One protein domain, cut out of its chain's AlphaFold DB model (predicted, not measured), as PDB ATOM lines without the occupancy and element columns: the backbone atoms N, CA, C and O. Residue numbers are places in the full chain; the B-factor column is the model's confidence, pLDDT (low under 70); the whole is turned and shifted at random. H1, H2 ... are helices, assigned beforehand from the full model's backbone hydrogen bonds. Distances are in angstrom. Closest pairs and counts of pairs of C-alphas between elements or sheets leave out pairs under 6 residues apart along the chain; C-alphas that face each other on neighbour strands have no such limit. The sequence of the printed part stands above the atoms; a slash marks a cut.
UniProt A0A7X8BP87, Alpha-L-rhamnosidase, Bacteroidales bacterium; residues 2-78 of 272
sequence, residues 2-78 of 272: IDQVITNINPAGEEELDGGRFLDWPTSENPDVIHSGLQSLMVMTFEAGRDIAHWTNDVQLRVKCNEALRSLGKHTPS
ATOM      1  N   ILE A   2     -21.902  81.516  69.373       93.81
ATOM      2  CA  ILE A   2     -22.317  81.663  70.792       93.81
ATOM      3  C   ILE A   2     -23.685  82.342  70.942       93.81
ATOM      4  O   ILE A   2     -24.555  81.790  71.600       93.81
ATOM      5  N   ASP A   3     -23.917  83.462  70.251       94.19
ATOM      6  CA  ASP A   3     -25.218  84.151  70.280       94.19
ATOM      7  C   ASP A   3     -26.390  83.274  69.817       94.19
ATOM      8  O   ASP A   3     -27.476  83.380  70.366       94.19
ATOM      9  N   GLN A   4     -26.163  82.389  68.844       94.25
ATOM     10  CA  GLN A   4     -27.173  81.449  68.355       94.25
ATOM     11  C   GLN A   4     -27.400  80.307  69.349       94.25
ATOM     12  O   GLN A   4     -28.526  79.887  69.558       94.25
ATOM     13  N   VAL A   5     -26.348  79.808  69.996       95.19
ATOM     14  CA  VAL A   5     -26.484  78.731  70.988       95.19
ATOM     15  C   VAL A   5     -27.201  79.234  72.249       95.19
ATOM     16  O   VAL A   5     -27.958  78.489  72.861       95.19
ATOM     17  N   ILE A   6     -27.038  80.513  72.610       96.44
ATOM     18  CA  ILE A   6     -27.750  81.140  73.739       96.44
ATOM     19  C   ILE A   6     -29.267  81.148  73.532       96.44
ATOM     20  O   ILE A   6     -30.001  81.011  74.508       96.44
ATOM     21  N   THR A   7     -29.758  81.288  72.294       96.38
ATOM     22  CA  THR A   7     -31.212  81.311  72.043       96.38
ATOM     23  C   THR A   7     -31.887  79.976  72.338       96.38
ATOM     24  O   THR A   7     -33.106  79.947  72.461       96.38
ATOM     25  N   ASN A   8     -31.104  78.907  72.484       97.19
ATOM     26  CA  ASN A   8     -31.565  77.558  72.793       97.19
ATOM     27  C   ASN A   8     -31.465  77.242  74.297       97.19
ATOM     28  O   ASN A   8     -31.354  76.081  74.673       97.19
ATOM     29  N   ILE A   9     -31.449  78.263  75.163       97.88
ATOM     30  CA  ILE A   9     -31.561  78.103  76.618       97.88
ATOM     31  C   ILE A   9     -32.909  78.662  77.045       97.88
ATOM     32  O   ILE A   9     -33.159  79.867  76.923       97.88
ATOM     33  N   ASN A  10     -33.768  77.808  77.588       97.12
ATOM     34  CA  ASN A  10     -35.081  78.244  78.037       97.12
ATOM     35  C   ASN A  10     -35.010  78.965  79.407       97.12
ATOM     36  O   ASN A  10     -33.975  78.951  80.089       97.12
ATOM     37  N   PRO A  11     -36.096  79.618  79.864       96.69
ATOM     38  CA  PRO A  11     -36.101  80.337  81.143       96.69
ATOM     39  C   PRO A  11     -35.794  79.472  82.379       96.69
ATOM     40  O   PRO A  11     -35.319  80.013  83.387       96.69
ATOM     41  N   ALA A  12     -36.051  78.159  82.301       97.06
ATOM     42  CA  ALA A  12     -35.745  77.182  83.346       97.06
ATOM     43  C   ALA A  12     -34.262  76.765  83.363       97.06
ATOM     44  O   ALA A  12     -33.820  76.154  84.333       97.06
ATOM     45  N   GLY A  13     -33.477  77.162  82.356       97.25
ATOM     46  CA  GLY A  13     -32.063  76.806  82.238       97.25
ATOM     47  C   GLY A  13     -31.818  75.485  81.517       97.25
ATOM     48  O   GLY A  13     -30.692  74.997  81.531       97.25
ATOM     49  N   GLU A  14     -32.843  74.910  80.901       98.00
ATOM     50  CA  GLU A  14     -32.723  73.704  80.089       98.00
ATOM     51  C   GLU A  14     -32.279  74.067  78.674       98.00
ATOM     52  O   GLU A  14     -32.647  75.116  78.129       98.00
ATOM     53  N   GLU A  15     -31.479  73.190  78.082       96.75
ATOM     54  CA  GLU A  15     -31.188  73.234  76.663       96.75
ATOM     55  C   GLU A  15     -32.400  72.817  75.826       96.75
ATOM     56  O   GLU A  15     -33.053  71.812  76.098       96.75
ATOM     57  N   GLU A  16     -32.661  73.590  74.777       96.00
ATOM     58  CA  GLU A  16     -33.671  73.337  73.749       96.00
ATOM     59  C   GLU A  16     -33.008  73.374  72.364       96.00
ATOM     60  O   GLU A  16     -33.450  74.080  71.456       96.00
ATOM     61  N   LEU A  17     -31.888  72.656  72.200       94.62
ATOM     62  CA  LEU A  17     -31.206  72.575  70.906       94.62
ATOM     63  C   LEU A  17     -32.116  71.933  69.852       94.62
ATOM     64  O   LEU A  17     -32.705  70.867  70.078       94.62
ATOM     65  N   ASP A  18     -32.185  72.578  68.690       88.19
ATOM     66  CA  ASP A  18     -32.960  72.158  67.532       88.19
ATOM     67  C   ASP A  18     -32.183  71.192  66.615       88.19
ATOM     68  O   ASP A  18     -30.966  71.028  66.699       88.19
ATOM     69  N   GLY A  19     -32.905  70.510  65.721       89.12
ATOM     70  CA  GLY A  19     -32.321  69.601  64.731       89.12
ATOM     71  C   GLY A  19     -32.107  68.162  65.216       89.12
ATOM     72  O   GLY A  19     -32.861  67.637  66.035       89.12
ATOM     73  N   GLY A  20     -31.117  67.484  64.626       90.75
ATOM     74  CA  GLY A  20     -30.783  66.094  64.935       90.75
ATOM     75  C   GLY A  20     -30.102  65.983  66.294       90.75
ATOM     76  O   GLY A  20     -28.899  66.204  66.404       90.75
ATOM     77  N   ARG A  21     -30.877  65.647  67.324       94.19
ATOM     78  CA  ARG A  21     -30.385  65.479  68.693       94.19
ATOM     79  C   ARG A  21     -29.733  64.108  68.822       94.19
ATOM     80  O   ARG A  21     -30.396  63.086  68.671       94.19
ATOM     81  N   PHE A  22     -28.432  64.097  69.074       93.06
ATOM     82  CA  PHE A  22     -27.638  62.880  69.161       93.06
ATOM     83  C   PHE A  22     -26.607  63.022  70.269       93.06
ATOM     84  O   PHE A  22     -25.999  64.081  70.427       93.06
ATOM     85  N   LEU A  23     -26.415  61.935  71.006       92.00
ATOM     86  CA  LEU A  23     -25.364  61.833  72.000       92.00
ATOM     87  C   LEU A  23     -24.389  60.736  71.598       92.00
ATOM     88  O   LEU A  23     -23.266  61.029  71.209       92.00
ATOM     89  N   ASP A  24     -24.868  59.500  71.629       91.44
ATOM     90  CA  ASP A  24     -24.135  58.278  71.318       91.44
ATOM     91  C   ASP A  24     -25.117  57.246  70.744       91.44
ATOM     92  O   ASP A  24     -26.304  57.285  71.089       91.44
ATOM     93  N   TRP A  25     -24.651  56.306  69.916       88.31
ATOM     94  CA  TRP A  25     -25.531  55.331  69.247       88.31
ATOM     95  C   TRP A  25     -26.339  54.462  70.222       88.31
ATOM     96  O   TRP A  25     -27.553  54.393  70.060       88.31
ATOM     97  N   PRO A  26     -25.764  53.901  71.305       87.25
ATOM     98  CA  PRO A  26     -26.539  53.129  72.284       87.25
ATOM     99  C   PRO A  26     -27.620  53.938  73.017       87.25
ATOM    100  O   PRO A  26     -28.471  53.372  73.697       87.25
ATOM    101  N   THR A  27     -27.578  55.270  72.915       91.06
ATOM    102  CA  THR A  27     -28.498  56.190  73.597       91.06
ATOM    103  C   THR A  27     -29.368  56.990  72.630       91.06
ATOM    104  O   THR A  27     -30.162  57.813  73.079       91.06
ATOM    105  N   SER A  28     -29.253  56.763  71.315       90.38
ATOM    106  CA  SER A  28     -29.848  57.632  70.288       90.38
ATOM    107  C   SER A  28     -31.376  57.643  70.279       90.38
ATOM    108  O   SER A  28     -31.977  58.543  69.702       90.38
ATOM    109  N   GLU A  29     -32.008  56.664  70.922       91.88
ATOM    110  CA  GLU A  29     -33.465  56.568  71.052       91.88
ATOM    111  C   GLU A  29     -33.984  57.047  72.418       91.88
ATOM    112  O   GLU A  29     -35.192  57.045  72.652       91.88
ATOM    113  N   ASN A  30     -33.098  57.468  73.330       95.69
ATOM    114  CA  ASN A  30     -33.471  57.899  74.674       95.69
ATOM    115  C   ASN A  30     -33.402  59.435  74.804       95.69
ATOM    116  O   ASN A  30     -32.322  59.980  75.058       95.69
ATOM    117  N   PRO A  31     -34.534  60.152  74.662       95.88
ATOM    118  CA  PRO A  31     -34.544  61.614  74.661       95.88
ATOM    119  C   PRO A  31     -34.061  62.225  75.981       95.88
ATOM    120  O   PRO A  31     -33.425  63.278  75.949       95.88
ATOM    121  N   ASP A  32     -34.298  61.564  77.117       97.06
ATOM    122  CA  ASP A  32     -33.907  62.064  78.438       97.06
ATOM    123  C   ASP A  32     -32.385  61.973  78.651       97.06
ATOM    124  O   ASP A  32     -31.740  62.906  79.144       97.06
ATOM    125  N   VAL A  33     -31.775  60.863  78.216       97.38
ATOM    126  CA  VAL A  33     -30.311  60.687  78.233       97.38
ATOM    127  C   VAL A  33     -29.644  61.664  77.270       97.38
ATOM    128  O   VAL A  33     -28.653  62.301  77.636       97.38
ATOM    129  N   ILE A  34     -30.209  61.829  76.069       97.38
ATOM    130  CA  ILE A  34     -29.719  62.800  75.085       97.38
ATOM    131  C   ILE A  34     -29.781  64.214  75.667       97.38
ATOM    132  O   ILE A  34     -28.782  64.924  75.601       97.38
ATOM    133  N   HIS A  35     -30.901  64.604  76.280       97.56
ATOM    134  CA  HIS A  35     -31.039  65.907  76.933       97.56
ATOM    135  C   HIS A  35     -29.971  66.122  78.012       97.56
ATOM    136  O   HIS A  35     -29.271  67.130  78.007       97.56
ATOM    137  N   SER A  36     -29.764  65.136  78.884       98.12
ATOM    138  CA  SER A  36     -28.759  65.208  79.953       98.12
ATOM    139  C   SER A  36     -27.339  65.425  79.413       98.12
ATOM    140  O   SER A  36     -26.560  66.226  79.945       98.12
ATOM    141  N   GLY A  37     -26.998  64.734  78.324       97.56
ATOM    142  CA  GLY A  37     -25.717  64.905  77.651       97.56
ATOM    143  C   GLY A  37     -25.591  66.246  76.921       97.56
ATOM    144  O   GLY A  37     -24.580  66.930  77.079       97.56
ATOM    145  N   LEU A  38     -26.620  66.677  76.187       97.75
ATOM    146  CA  LEU A  38     -26.630  67.970  75.494       97.75
ATOM    147  C   LEU A  38     -26.580  69.153  76.472       97.75
ATOM    148  O   LEU A  38     -25.849  70.112  76.225       97.75
ATOM    149  N   GLN A  39     -27.256  69.052  77.621       98.44
ATOM    150  CA  GLN A  39     -27.191  70.045  78.698       98.44
ATOM    151  C   GLN A  39     -25.746  70.218  79.174       98.44
ATOM    152  O   GLN A  39     -25.241  71.335  79.306       98.44
ATOM    153  N   SER A  40     -25.056  69.093  79.376       98.44
ATOM    154  CA  SER A  40     -23.648  69.065  79.773       98.44
ATOM    155  C   SER A  40     -22.748  69.692  78.705       98.44
ATOM    156  O   SER A  40     -21.895  70.524  79.021       98.44
ATOM    157  N   LEU A  41     -22.972  69.362  77.429       97.75
ATOM    158  CA  LEU A  41     -22.226  69.940  76.309       97.75
ATOM    159  C   LEU A  41     -22.455  71.449  76.174       97.75
ATOM    160  O   LEU A  41     -21.511  72.169  75.841       97.75
ATOM    161  N   MET A  42     -23.654  71.959  76.469       98.00
ATOM    162  CA  MET A  42     -23.899  73.403  76.503       98.00
ATOM    163  C   MET A  42     -23.104  74.084  77.613       98.00
ATOM    164  O   MET A  42     -22.437  75.083  77.340       98.00
ATOM    165  N   VAL A  43     -23.085  73.526  78.828       98.56
ATOM    166  CA  VAL A  43     -22.242  74.050  79.918       98.56
ATOM    167  C   VAL A  43     -20.769  74.068  79.500       98.56
ATOM    168  O   VAL A  43     -20.141  75.128  79.535       98.56
ATOM    169  N   MET A  44     -20.240  72.949  78.995       98.25
ATOM    170  CA  MET A  44     -18.853  72.862  78.512       98.25
ATOM    171  C   MET A  44     -18.561  73.854  77.374       98.25
ATOM    172  O   MET A  44     -17.482  74.442  77.322       98.25
ATOM    173  N   THR A  45     -19.530  74.093  76.486       97.88
ATOM    174  CA  THR A  45     -19.408  75.066  75.389       97.88
ATOM    175  C   THR A  45     -19.231  76.486  75.918       97.88
ATOM    176  O   THR A  45     -18.369  77.222  75.433       97.88
ATOM    177  N   PHE A  46     -20.022  76.900  76.911       98.38
ATOM    178  CA  PHE A  46     -19.907  78.252  77.464       98.38
ATOM    179  C   PHE A  46     -18.713  78.417  78.406       98.38
ATOM    180  O   PHE A  46     -18.151  79.510  78.445       98.38
ATOM    181  N   GLU A  47     -18.277  77.357  79.093       98.00
ATOM    182  CA  GLU A  47     -16.993  77.319  79.808       98.00
ATOM    183  C   GLU A  47     -15.827  77.548  78.829       98.00
ATOM    184  O   GLU A  47     -15.059  78.498  78.994       98.00
ATOM    185  N   ALA A  48     -15.771  76.789  77.729       97.06
ATOM    186  CA  ALA A  48     -14.762  76.977  76.685       97.06
ATOM    187  C   ALA A  48     -14.838  78.377  76.049       97.06
ATOM    188  O   ALA A  48     -13.816  79.026  75.820       97.06
ATOM    189  N   GLY A  49     -16.049  78.885  75.799       97.62
ATOM    190  CA  GLY A  49     -16.258  80.247  75.306       97.62
ATOM    191  C   GLY A  49     -15.737  81.316  76.272       97.62
ATOM    192  O   GLY A  49     -15.130  82.294  75.834       97.62
ATOM    193  N   ARG A  50     -15.914  81.118  77.586       97.50
ATOM    194  CA  ARG A  50     -15.391  82.008  78.632       97.50
ATOM    195  C   ARG A  50     -13.862  81.999  78.663       97.50
ATOM    196  O   ARG A  50     -13.268  83.072  78.796       97.50
ATOM    197  N   ASP A  51     -13.241  80.834  78.512       95.12
ATOM    198  CA  ASP A  51     -11.781  80.694  78.481       95.12
ATOM    199  C   ASP A  51     -11.184  81.356  77.234       95.12
ATOM    200  O   ASP A  51     -10.251  82.156  77.339       95.12
ATOM    201  N   ILE A  52     -11.791  81.138  76.062       95.25
ATOM    202  CA  ILE A  52     -11.410  81.830  74.821       95.25
ATOM    203  C   ILE A  52     -11.534  83.346  74.993       95.25
ATOM    204  O   ILE A  52     -10.602  84.075  74.654       95.25
ATOM    205  N   ALA A  53     -12.645  83.826  75.558       97.00
ATOM    206  CA  ALA A  53     -12.855  85.247  75.819       97.00
ATOM    207  C   ALA A  53     -11.794  85.836  76.759       97.00
ATOM    208  O   ALA A  53     -11.371  86.980  76.592       97.00
ATOM    209  N   HIS A  54     -11.342  85.057  77.745       95.19
ATOM    210  CA  HIS A  54     -10.238  85.450  78.611       95.19
ATOM    211  C   HIS A  54      -8.928  85.582  77.825       95.19
ATOM    212  O   HIS A  54      -8.267  86.615  77.933       95.19
ATOM    213  N   TRP A  55      -8.576  84.594  76.999       93.31
ATOM    214  CA  TRP A  55      -7.336  84.614  76.213       93.31
ATOM    215  C   TRP A  55      -7.300  85.724  75.159       93.31
ATOM    216  O   TRP A  55      -6.233  86.272  74.881       93.31
ATOM    217  N   THR A  56      -8.449  86.086  74.585       95.81
ATOM    218  CA  THR A  56      -8.555  87.145  73.569       95.81
ATOM    219  C   THR A  56      -8.859  88.528  74.148       95.81
ATOM    220  O   THR A  56      -8.892  89.503  73.400       95.81
ATOM    221  N   ASN A  57      -9.046  88.641  75.469       97.19
ATOM    222  CA  ASN A  57      -9.522  89.848  76.158       97.19
ATOM    223  C   ASN A  57     -10.889  90.363  75.654       97.19
ATOM    224  O   ASN A  57     -11.175  91.562  75.727       97.19
ATOM    225  N   ASP A  58     -11.762  89.473  75.178       98.06
ATOM    226  CA  ASP A  58     -13.116  89.823  74.748       98.06
ATOM    227  C   ASP A  58     -14.071  89.909  75.950       98.06
ATOM    228  O   ASP A  58     -14.634  88.926  76.441       98.06
ATOM    229  N   VAL A  59     -14.268  91.130  76.444       98.00
ATOM    230  CA  VAL A  59     -15.137  91.385  77.600       98.00
ATOM    231  C   VAL A  59     -16.602  91.059  77.300       98.00
ATOM    232  O   VAL A  59     -17.290  90.553  78.189       98.00
ATOM    233  N   GLN A  60     -17.086  91.331  76.085       97.56
ATOM    234  CA  GLN A  60     -18.496  91.132  75.738       97.56
ATOM    235  C   GLN A  60     -18.830  89.646  75.650       97.56
ATOM    236  O   GLN A  60     -19.823  89.208  76.235       97.56
ATOM    237  N   LEU A  61     -17.977  88.863  74.987       98.00
ATOM    238  CA  LEU A  61     -18.128  87.413  74.916       98.00
ATOM    239  C   LEU A  61     -18.110  86.789  76.314       98.00
ATOM    240  O   LEU A  61     -18.982  85.989  76.648       98.00
ATOM    241  N   ARG A  62     -17.173  87.218  77.171       98.19
ATOM    242  CA  ARG A  62     -17.081  86.725  78.551       98.19
ATOM    243  C   ARG A  62     -18.359  86.991  79.350       98.19
ATOM    244  O   ARG A  62     -18.778  86.128  80.117       98.19
ATOM    245  N   VAL A  63     -18.972  88.170  79.201       98.19
ATOM    246  CA  VAL A  63     -20.250  88.496  79.863       98.19
ATOM    247  C   VAL A  63     -21.350  87.548  79.393       98.19
ATOM    248  O   VAL A  63     -21.983  86.917  80.235       98.19
ATOM    249  N   LYS A  64     -21.505  87.369  78.076       98.19
ATOM    250  CA  LYS A  64     -22.512  86.471  77.493       98.19
ATOM    251  C   LYS A  64     -22.353  85.024  77.969       98.19
ATOM    252  O   LYS A  64     -23.324  84.418  78.411       98.19
ATOM    253  N   CYS A  65     -21.131  84.485  77.945       98.44
ATOM    254  CA  CYS A  65     -20.852  83.133  78.439       98.44
ATOM    255  C   CYS A  65     -21.185  82.990  79.931       98.44
ATOM    256  O   CYS A  65     -21.827  82.022  80.325       98.44
ATOM    257  N   ASN A  66     -20.816  83.970  80.762       98.44
ATOM    258  CA  ASN A  66     -21.142  83.943  82.190       98.44
ATOM    259  C   ASN A  66     -22.653  83.994  82.452       98.44
ATOM    260  O   ASN A  66     -23.136  83.343  83.375       98.44
ATOM    261  N   GLU A  67     -23.406  84.776  81.680       98.19
ATOM    262  CA  GLU A  67     -24.866  84.838  81.791       98.19
ATOM    263  C   GLU A  67     -25.523  83.522  81.365       98.19
ATOM    264  O   GLU A  67     -26.390  83.019  82.082       98.19
ATOM    265  N   ALA A  68     -25.059  82.923  80.266       98.38
ATOM    266  CA  ALA A  68     -25.515  81.614  79.807       98.38
ATOM    267  C   ALA A  68     -25.255  80.520  80.856       98.38
ATOM    268  O   ALA A  68     -26.181  79.796  81.217       98.38
ATOM    269  N   LEU A  69     -24.045  80.463  81.426       98.44
ATOM    270  CA  LEU A  69     -23.686  79.522  82.496       98.44
ATOM    271  C   LEU A  69     -24.561  79.698  83.742       98.44
ATOM    272  O   LEU A  69     -25.024  78.714  84.316       98.44
ATOM    273  N   ARG A  70     -24.854  80.944  84.145       98.31
ATOM    274  CA  ARG A  70     -25.797  81.210  85.246       98.31
ATOM    275  C   ARG A  70     -27.210  80.731  84.931       98.31
ATOM    276  O   ARG A  70     -27.917  80.332  85.850       98.31
ATOM    277  N   SER A  71     -27.644  80.823  83.675       98.12
ATOM    278  CA  SER A  71     -28.959  80.322  83.276       98.12
ATOM    279  C   SER A  71     -28.987  78.796  83.292       98.12
ATOM    280  O   SER A  71     -29.856  78.234  83.949       98.12
ATOM    281  N   LEU A  72     -28.005  78.140  82.666       98.12
ATOM    282  CA  LEU A  72     -27.885  76.677  82.620       98.12
ATOM    283  C   LEU A  72     -27.769  76.053  84.015       98.12
ATOM    284  O   LEU A  72     -28.352  75.005  84.271       98.12
ATOM    285  N   GLY A  73     -27.088  76.728  84.946       97.12
ATOM    286  CA  GLY A  73     -26.947  76.279  86.335       97.12
ATOM    287  C   GLY A  73     -28.247  76.245  87.151       97.12
ATOM    288  O   GLY A  73     -28.218  75.838  88.309       97.12
ATOM    289  N   LYS A  74     -29.387  76.674  86.589       97.62
ATOM    290  CA  LYS A  74     -30.713  76.516  87.213       97.62
ATOM    291  C   LYS A  74     -31.286  75.108  87.046       97.62
ATOM    292  O   LYS A  74     -32.201  74.753  87.788       97.62
ATOM    293  N   HIS A  75     -30.768  74.338  86.093       97.56
ATOM    294  CA  HIS A  75     -31.236  72.998  85.780       97.56
ATOM    295  C   HIS A  75     -30.141  71.963  86.073       97.56
ATOM    296  O   HIS A  75     -28.957  72.180  85.821       97.56
ATOM    297  N   THR A  76     -30.531  70.821  86.631       97.19
ATOM    298  CA  THR A  76     -29.631  69.701  86.933       97.19
ATOM    299  C   THR A  76     -30.338  68.416  86.514       97.19
ATOM    300  O   THR A  76     -31.198  67.936  87.259       97.19
ATOM    301  N   PRO A  77     -30.035  67.881  85.322       96.62
ATOM    302  CA  PRO A  77     -30.702  66.690  84.821       96.62
ATOM    303  C   PRO A  77     -30.176  65.434  85.532       96.62
ATOM    304  O   PRO A  77     -29.119  65.436  86.171       96.62
ATOM    305  N   SER A  78     -30.939  64.347  85.433       97.06
ATOM    306  CA  SER A  78     -30.564  63.049  85.997       97.06
ATOM    307  C   SER A  78     -29.551  62.336  85.103       97.06
ATOM    308  O   SER A  78     -29.464  62.576  83.908       97.06
TER     309      SER A  78
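AT A GLANCE: This is residues 2 to 78 of the 272 residues of the protein "Alpha-L-rhamnosidase" of Bacteroidales bacterium (UniProt A0A7X8BP87). A helical hairpin makes the main body: one long helix, H2, makes the longest axis, and the shorter H3 folds back beside its second half. A very short helix, H1, sits near both of them, and the long unnamed stretch of residues 7 to 30 leads from it to the beginning of H2, while the tail after H3, residues 73 to 78, runs on toward that same end of H2. The printed part has 77 residues, with three named helices in the order H1, H2, H3 along the chain, no named strand, and the class all helix. The whole is compact, with a radius of gyration of the C-alphas of 13.1 A, yet elongated in outline, spanning 41 by 24 by 20 A.

HOW THE PARTS SIT: The printed part begins with H1, residues 2 to 6, which is followed by a long link of 24 residues to H2, residues 31 to 56. H1 and H2 are close but not clearly touching; their closest C-alphas are those of Ile 2 and Gly 49, 7.7 A apart. A tight link of 2 residues joins H2 to H3, residues 59 to 72. H2 and H3 touch and form a helical hairpin, running opposite ways at a shallow tilt of 23 degrees. Their closest C-alphas are those of Arg 50 and Arg 62, 5.0 A apart, and their centres are 11.3 A apart. H1 and H3 are close but not clearly touching; the closest C-alphas are those of Ile 6 and Ala 68, 6.5 A apart. In H1, H2 and H3 every O i to N i+4 pair is within hydrogen-bond range.

IN THESE COORDINATES: H1 runs from Ile 2, whose C-alpha is at (-22.317, 81.663, 70.792), to Ile 6 and has 5 residues. H2 runs from Pro 31, with its C-alpha at (-34.544, 61.614, 74.661), to Thr 56, 36.4 A from first to last C-alpha over 26 residues. H3 has 14 residues and runs 20.1 A from the C-alpha of Val 59 to that of Leu 72 at (-27.885, 76.677, 82.620).

THE WHOLE: The two C-alphas farthest apart are those of Glu 29 and Asn 57, 41.3 A apart. The first and last printed C-alphas, of Ile 2 and Ser 78, are 25.4 A apart. The printed part has no cut. The C-alphas of residues 7 to 30, a stretch with no named element, lie 6 to 22 A from the mean of all C-alphas. The mean pLDDT of the printed part is 96.1, and no printed residue is under 70.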